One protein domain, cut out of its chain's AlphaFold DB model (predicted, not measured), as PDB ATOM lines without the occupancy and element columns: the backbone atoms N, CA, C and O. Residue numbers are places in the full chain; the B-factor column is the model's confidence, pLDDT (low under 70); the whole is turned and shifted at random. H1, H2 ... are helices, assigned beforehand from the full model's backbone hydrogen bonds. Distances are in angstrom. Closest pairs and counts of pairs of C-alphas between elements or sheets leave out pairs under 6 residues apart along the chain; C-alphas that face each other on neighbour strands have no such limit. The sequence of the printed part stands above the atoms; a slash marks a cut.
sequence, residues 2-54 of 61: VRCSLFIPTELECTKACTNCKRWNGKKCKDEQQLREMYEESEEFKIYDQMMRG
ATOM      1  N   VAL A   2      44.769  24.535  -1.506       55.53
ATOM      2  CA  VAL A   2      43.988  23.291  -1.583       55.53
ATOM      3  C   VAL A   2      44.418  22.387  -0.423       55.53
ATOM      4  O   VAL A   2      45.615  22.193  -0.193       55.53
ATOM      5  N   ARG A   3      43.465  21.877   0.365       71.62
ATOM      6  CA  ARG A   3      43.765  20.959   1.474       71.62
ATOM      7  C   ARG A   3      44.288  19.648   0.880       71.62
ATOM      8  O   ARG A   3      43.499  18.845   0.412       71.62
ATOM      9  N   CYS A   4      45.598  19.413   0.939       80.69
ATOM     10  CA  CYS A   4      46.211  18.174   0.443       80.69
ATOM     11  C   CYS A   4      45.616  16.929   1.134       80.69
ATOM     12  O   CYS A   4      45.666  16.818   2.364       80.69
ATOM     13  N   SER A   5      45.048  16.002   0.363       81.31
ATOM     14  CA  SER A   5      44.410  14.777   0.876       81.31
ATOM     15  C   SER A   5      45.416  13.767   1.434       81.31
ATOM     16  O   SER A   5      45.086  13.018   2.344       81.31
ATOM     17  N   LEU A   6      46.662  13.802   0.953       85.19
ATOM     18  CA  LEU A   6      47.758  12.922   1.383       85.19
ATOM     19  C   LEU A   6      48.652  13.552   2.465       85.19
ATOM     20  O   LEU A   6      49.779  13.108   2.689       85.19
ATOM     21  N   PHE A   7      48.190  14.623   3.113       87.00
ATOM     22  CA  PHE A   7      48.969  15.312   4.134       87.00
ATOM     23  C   PHE A   7      49.239  14.398   5.334       87.00
ATOM     24  O   PHE A   7      48.305  13.944   5.992       87.00
ATOM     25  N   ILE A   8      50.519  14.190   5.643       89.56
ATOM     26  CA  ILE A   8      50.952  13.499   6.858       89.56
ATOM     27  C   ILE A   8      51.717  14.497   7.721       89.56
ATOM     28  O   ILE A   8      52.827  14.864   7.330       89.56
ATOM     29  N   PRO A   9      51.178  14.910   8.877       90.25
ATOM     30  CA  PRO A   9      51.834  15.885   9.733       90.25
ATOM     31  C   PRO A   9      53.189  15.372  10.242       90.25
ATOM     32  O   PRO A   9      53.320  14.200  10.613       90.25
ATOM     33  N   THR A  10      54.203  16.239  10.257       89.00
ATOM     34  CA  THR A  10      55.490  15.975  10.924       89.00
ATOM     35  C   THR A  10      55.325  15.917  12.437       89.00
ATOM     36  O   THR A  10      55.870  15.007  13.061       89.00
ATOM     37  N   GLU A  11      54.510  16.815  12.989       90.06
ATOM     38  CA  GLU A  11      54.234  16.979  14.419       90.06
ATOM     39  C   GLU A  11      52.723  17.019  14.681       90.06
ATOM     40  O   GLU A  11      51.942  17.424  13.814       90.06
ATOM     41  N   LEU A  12      52.296  16.594  15.872       84.88
ATOM     42  CA  LEU A  12      50.896  16.708  16.285       84.88
ATOM     43  C   LEU A  12      50.477  18.189  16.276       84.88
ATOM     44  O   LEU A  12      51.249  19.052  16.671       84.88
ATOM     45  N   GLU A  13      49.268  18.467  15.781       83.38
ATOM     46  CA  GLU A  13      48.663  19.814  15.721       83.38
ATOM     47  C   GLU A  13      49.332  20.832  14.776       83.38
ATOM     48  O   GLU A  13      48.964  22.009  14.761       83.38
ATOM     49  N   CYS A  14      50.256  20.408  13.908       84.31
ATOM     50  CA  CYS A  14      50.858  21.326  12.942       84.31
ATOM     51  C   CYS A  14      49.855  21.829  11.884       84.31
ATOM     52  O   CYS A  14      48.950  21.122  11.423       84.31
ATOM     53  N   THR A  15      50.042  23.078  11.446       84.94
ATOM     54  CA  THR A  15      49.219  23.666  10.383       84.94
ATOM     55  C   THR A  15      49.406  22.890   9.081       84.94
ATOM     56  O   THR A  15      50.532  22.558   8.700       84.94
ATOM     57  N   LYS A  16      48.302  22.630   8.371       83.50
ATOM     58  CA  LYS A  16      48.277  21.850   7.126       83.50
ATOM     59  C   LYS A  16      48.992  22.583   5.980       83.50
ATOM     60  O   LYS A  16      48.360  23.283   5.192       83.50
ATOM     61  N   ALA A  17      50.307  22.398   5.890       85.56
ATOM     62  CA  ALA A  17      51.203  23.004   4.903       85.56
ATOM     63  C   ALA A  17      52.249  21.989   4.420       85.56
ATOM     64  O   ALA A  17      52.646  21.108   5.178       85.56
ATOM     65  N   CYS A  18      52.740  22.113   3.180       87.88
ATOM     66  CA  CYS A  18      53.728  21.172   2.632       87.88
ATOM     67  C   CYS A  18      54.990  21.081   3.497       87.88
ATOM     68  O   CYS A  18      55.464  19.983   3.746       87.88
ATOM     69  N   THR A  19      55.481  22.200   4.032       87.00
ATOM     70  CA  THR A  19      56.653  22.235   4.925       87.00
ATOM     71  C   THR A  19      56.487  21.388   6.185       87.00
ATOM     72  O   THR A  19      57.470  20.867   6.694       87.00
ATOM     73  N   ASN A  20      55.248  21.207   6.642       89.69
ATOM     74  CA  ASN A  20      54.900  20.433   7.832       89.69
ATOM     75  C   ASN A  20      54.459  19.004   7.475       89.69
ATOM     76  O   ASN A  20      53.850  18.308   8.285       89.69
ATOM     77  N   CYS A  21      54.692  18.570   6.234       90.31
ATOM     78  CA  CYS A  21      54.326  17.246   5.760       90.31
ATOM     79  C   CYS A  21      55.549  16.325   5.757       90.31
ATOM     80  O   CYS A  21      56.556  16.638   5.128       90.31
ATOM     81  N   LYS A  22      55.446  15.122   6.338       89.94
ATOM     82  CA  LYS A  22      56.519  14.102   6.301       89.94
ATOM     83  C   LYS A  22      56.911  13.682   4.879       89.94
ATOM     84  O   LYS A  22      58.001  13.159   4.656       89.94
ATOM     85  N   ARG A  23      56.012  13.882   3.911       87.25
ATOM     86  CA  ARG A  23      56.224  13.562   2.490       87.25
ATOM     87  C   ARG A  23      56.949  14.683   1.735       87.25
ATOM     88  O   ARG A  23      57.336  14.483   0.586       87.25
ATOM     89  N   TRP A  24      57.153  15.846   2.350       89.00
ATOM     90  CA  TRP A  24      57.897  16.958   1.767       89.00
ATOM     91  C   TRP A  24      59.396  16.801   2.016       89.00
ATOM     92  O   TRP A  24      59.826  16.574   3.141       89.00
ATOM     93  N   ASN A  25      60.206  16.926   0.965       86.81
ATOM     94  CA  ASN A  25      61.666  16.796   1.064       86.81
ATOM     95  C   ASN A  25      62.408  18.149   1.088       86.81
ATOM     96  O   ASN A  25      63.617  18.185   0.874       86.81
ATOM     97  N   GLY A  26      61.687  19.259   1.270       84.81
ATOM     98  CA  GLY A  26      62.231  20.619   1.214       84.81
ATOM     99  C   GLY A  26      62.131  21.286  -0.163       84.81
ATOM    100  O   GLY A  26      62.118  22.510  -0.231       84.81
ATOM    101  N   LYS A  27      62.009  20.510  -1.249       86.19
ATOM    102  CA  LYS A  27      61.891  21.028  -2.627       86.19
ATOM    103  C   LYS A  27      60.634  20.554  -3.360       86.19
ATOM    104  O   LYS A  27      60.081  21.313  -4.146       86.19
ATOM    105  N   LYS A  28      60.205  19.310  -3.133       85.38
ATOM    106  CA  LYS A  28      59.052  18.671  -3.781       85.38
ATOM    107  C   LYS A  28      58.322  17.704  -2.848       85.38
ATOM    108  O   LYS A  28      58.885  17.215  -1.861       85.38
ATOM    109  N   CYS A  29      57.065  17.414  -3.181       87.94
ATOM    110  CA  CYS A  29      56.291  16.371  -2.513       87.94
ATOM    111  C   CYS A  29      56.688  15.011  -3.096       87.94
ATOM    112  O   CYS A  29      56.771  14.863  -4.312       87.94
ATOM    113  N   LYS A  30      56.936  14.008  -2.249       86.94
ATOM    114  CA  LYS A  30      57.249  12.647  -2.720       86.94
ATOM    115  C   LYS A  30      56.100  12.016  -3.513       86.94
ATOM    116  O   LYS A  30      56.372  11.279  -4.448       86.94
ATOM    117  N   ASP A  31      54.859  12.372  -3.191       85.81
ATOM    118  CA  ASP A  31      53.647  11.834  -3.825       85.81
ATOM    119  C   ASP A  31      52.959  12.872  -4.720       85.81
ATOM    120  O   ASP A  31      51.742  12.880  -4.878       85.81
ATOM    121  N   GLU A  32      53.741  13.794  -5.287       84.00
ATOM    122  CA  GLU A  32      53.246  14.809  -6.222       84.00
ATOM    123  C   GLU A  32      52.522  14.183  -7.420       84.00
ATOM    124  O   GLU A  32      51.467  14.669  -7.815       84.00
ATOM    125  N   GLN A  33      53.049  13.074  -7.944       81.50
ATOM    126  CA  GLN A  33      52.418  12.336  -9.034       81.50
ATOM    127  C   GLN A  33      51.034  11.808  -8.632       81.50
ATOM    128  O   GLN A  33      50.070  12.028  -9.351       81.50
ATOM    129  N   GLN A  34      50.914  11.205  -7.450       83.31
ATOM    130  CA  GLN A  34      49.644  10.684  -6.940       83.31
ATOM    131  C   GLN A  34      48.620  11.802  -6.707       83.31
ATOM    132  O   GLN A  34      47.440  11.652  -7.008       83.31
ATOM    133  N   LEU A  35      49.071  12.956  -6.198       81.25
ATOM    134  CA  LEU A  35      48.221  14.141  -6.052       81.25
ATOM    135  C   LEU A  35      47.737  14.667  -7.405       81.25
ATOM    136  O   LEU A  35      46.592  15.104  -7.505       81.25
ATOM    137  N   ARG A  36      48.598  14.629  -8.428       80.00
ATOM    138  CA  ARG A  36      48.236  15.011  -9.793       80.00
ATOM    139  C   ARG A  36      47.224  14.034 -10.385       80.00
ATOM    140  O   ARG A  36      46.212  14.494 -10.887       80.00
ATOM    141  N   GLU A  37      47.449  12.730 -10.270       81.56
ATOM    142  CA  GLU A  37      46.523  11.696 -10.758       81.56
ATOM    143  C   GLU A  37      45.143  11.831 -10.093       81.56
ATOM    144  O   GLU A  37      44.132  11.923 -10.782       81.56
ATOM    145  N   MET A  38      45.090  11.981  -8.763       79.06
ATOM    146  CA  MET A  38      43.833  12.226  -8.039       79.06
ATOM    147  C   MET A  38      43.124  13.511  -8.484       79.06
ATOM    148  O   MET A  38      41.894  13.572  -8.506       79.06
ATOM    149  N   TYR A  39      43.889  14.559  -8.795       77.31
ATOM    150  CA  TYR A  39      43.335  15.801  -9.320       77.31
ATOM    151  C   TYR A  39      42.791  15.600 -10.737       77.31
ATOM    152  O   TYR A  39      41.664  16.003 -10.996       77.31
ATOM    153  N   GLU A  40      43.523  14.922 -11.618       76.25
ATOM    154  CA  GLU A  40      43.101  14.624 -12.993       76.25
ATOM    155  C   GLU A  40      41.859  13.712 -13.051       76.25
ATOM    156  O   GLU A  40      41.024  13.831 -13.949       76.25
ATOM    157  N   GLU A  41      41.680  12.836 -12.062       75.44
ATOM    158  CA  GLU A  41      40.487  11.997 -11.934       75.44
ATOM    159  C   GLU A  41      39.275  12.720 -11.326       75.44
ATOM    160  O   GLU A  41      38.144  12.233 -11.480       75.44
ATOM    161  N   SER A  42      39.486  13.861 -10.661       76.81
ATOM    162  CA  SER A  42      38.419  14.622 -10.009       76.81
ATOM    163  C   SER A  42      37.382  15.126 -11.017       76.81
ATOM    164  O   SER A  42      37.706  15.483 -12.153       76.81
ATOM    165  N   GLU A  43      36.111  15.175 -10.606       72.25
ATOM    166  CA  GLU A  43      35.043  15.734 -11.447       72.25
ATOM    167  C   GLU A  43      35.315  17.196 -11.805       72.25
ATOM    168  O   GLU A  43      35.064  17.599 -12.936       72.25
ATOM    169  N   GLU A  44      35.908  17.966 -10.888       69.88
ATOM    170  CA  GLU A  44      36.315  19.350 -11.138       69.88
ATOM    171  C   GLU A  44      37.276  19.436 -12.326       69.88
ATOM    172  O   GLU A  44      37.026  20.188 -13.268       69.88
ATOM    173  N   PHE A  45      38.341  18.630 -12.333       70.69
ATOM    174  CA  PHE A  45      39.281  18.617 -13.449       70.69
ATOM    175  C   PHE A  45      38.638  18.117 -14.736       70.69
ATOM    176  O   PHE A  45      38.863  18.712 -15.780       70.69
ATOM    177  N   LYS A  46      37.797  17.079 -14.684       70.62
ATOM    178  CA  LYS A  46      37.073  16.591 -15.867       70.62
ATOM    179  C   LYS A  46      36.164  17.661 -16.464       70.62
ATOM    180  O   LYS A  46      36.120  17.782 -17.683       70.62
ATOM    181  N   ILE A  47      35.489  18.459 -15.639       69.69
ATOM    182  CA  ILE A  47      34.660  19.584 -16.090       69.69
ATOM    183  C   ILE A  47      35.540  20.668 -16.728       69.69
ATOM    184  O   ILE A  47      35.250  21.115 -17.837       69.69
ATOM    185  N   TYR A  48      36.643  21.056 -16.080       66.19
ATOM    186  CA  TYR A  48      37.572  22.051 -16.627       66.19
ATOM    187  C   TYR A  48      38.278  21.579 -17.914       66.19
ATOM    188  O   TYR A  48      38.359  22.340 -18.877       66.19
ATOM    189  N   ASP A  49      38.755  20.334 -17.977       66.62
ATOM    190  CA  ASP A  49      39.380  19.731 -19.164       66.62
ATOM    191  C   ASP A  49      38.360  19.558 -20.298       66.62
ATOM    192  O   ASP A  49      38.670  19.872 -21.446       66.62
ATOM    193  N   GLN A  50      37.111  19.174 -19.999       60.84
ATOM    194  CA  GLN A  50      36.024  19.173 -20.985       60.84
ATOM    195  C   GLN A  50      35.733  20.577 -21.526       60.84
ATOM    196  O   GLN A  50      35.538  20.721 -22.731       60.84
ATOM    197  N   MET A  51      35.750  21.616 -20.684       61.66
ATOM    198  CA  MET A  51      35.589  23.005 -21.135       61.66
ATOM    199  C   MET A  51      36.760  23.461 -22.020       61.66
ATOM    200  O   MET A  51      36.543  24.087 -23.058       61.66
ATOM    201  N   MET A  52      37.997  23.107 -21.666       62.06
ATOM    202  CA  MET A  52      39.201  23.471 -22.428       62.06
ATOM    203  C   MET A  52      39.324  22.699 -23.750       62.06
ATOM    204  O   MET A  52      39.691  23.280 -24.770       62.06
ATOM    205  N   ARG A  53      38.963  21.410 -23.775       58.66
ATOM    206  CA  ARG A  53      38.902  20.585 -24.998       58.66
ATOM    207  C   ARG A  53      37.672  20.879 -25.854       58.66
ATOM    208  O   ARG A  53      37.718  20.665 -27.062       58.66
ATOM    209  N   GLY A  54      36.595  21.378 -25.247       52.22
ATOM    210  CA  GLY A  54      35.434  21.946 -25.935       52.22
ATOM    211  C   GLY A  54      35.783  23.217 -26.708       52.22
ATOM    212  O   GLY A  54      35.143  23.520 -27.710       52.22
TER     213      GLY A  54
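This is residues 2 to 54 of the 61 residues of an uncharacterized protein of Candidatus Desulfosporosinus infrequens (UniProt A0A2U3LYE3). H2, the longest helix, makes one end of an elongated model and meets H1 at a corner; beyond H1, a head of loops within residues 2 to 31 makes the other end. The printed part has 53 residues with two named helices, H1 then H2, and no named strand. The class is all helix, though under half of the residues, 22, are in named elements. The whole is loose, with a radius of gyration of the C-alphas of 13.8 A and spans of 44 by 20 by 13 A.

H2, residues 43 to 54, is 15.8 A long and ends at C-alpha 54 (35.434, 21.946, -25.935). H1, residues 32 to 41, is 14.3 A long and begins at C-alpha 32 (53.246, 14.809, -6.222).

H2 and H1 are close but not clearly touching; their closest C-alphas, those of Phe 45 and Tyr 39, are 6.4 A apart. Their lines are only just about perpendicular, at 72 degrees. In H1 and H2 every O i to N i+4 pair is within hydrogen-bond range. Residues 41 to 47, of which 43 to 47 belong to H2, stand free.

The two farthest C-alphas, Leu 12 and Gly 54, are 45.3 A apart. The printed part has no cut, and the link from H1 to H2 is tight. Mean pLDDT of the printed part is 79.4; residues 2, 44 and 47 to 54 are under 70.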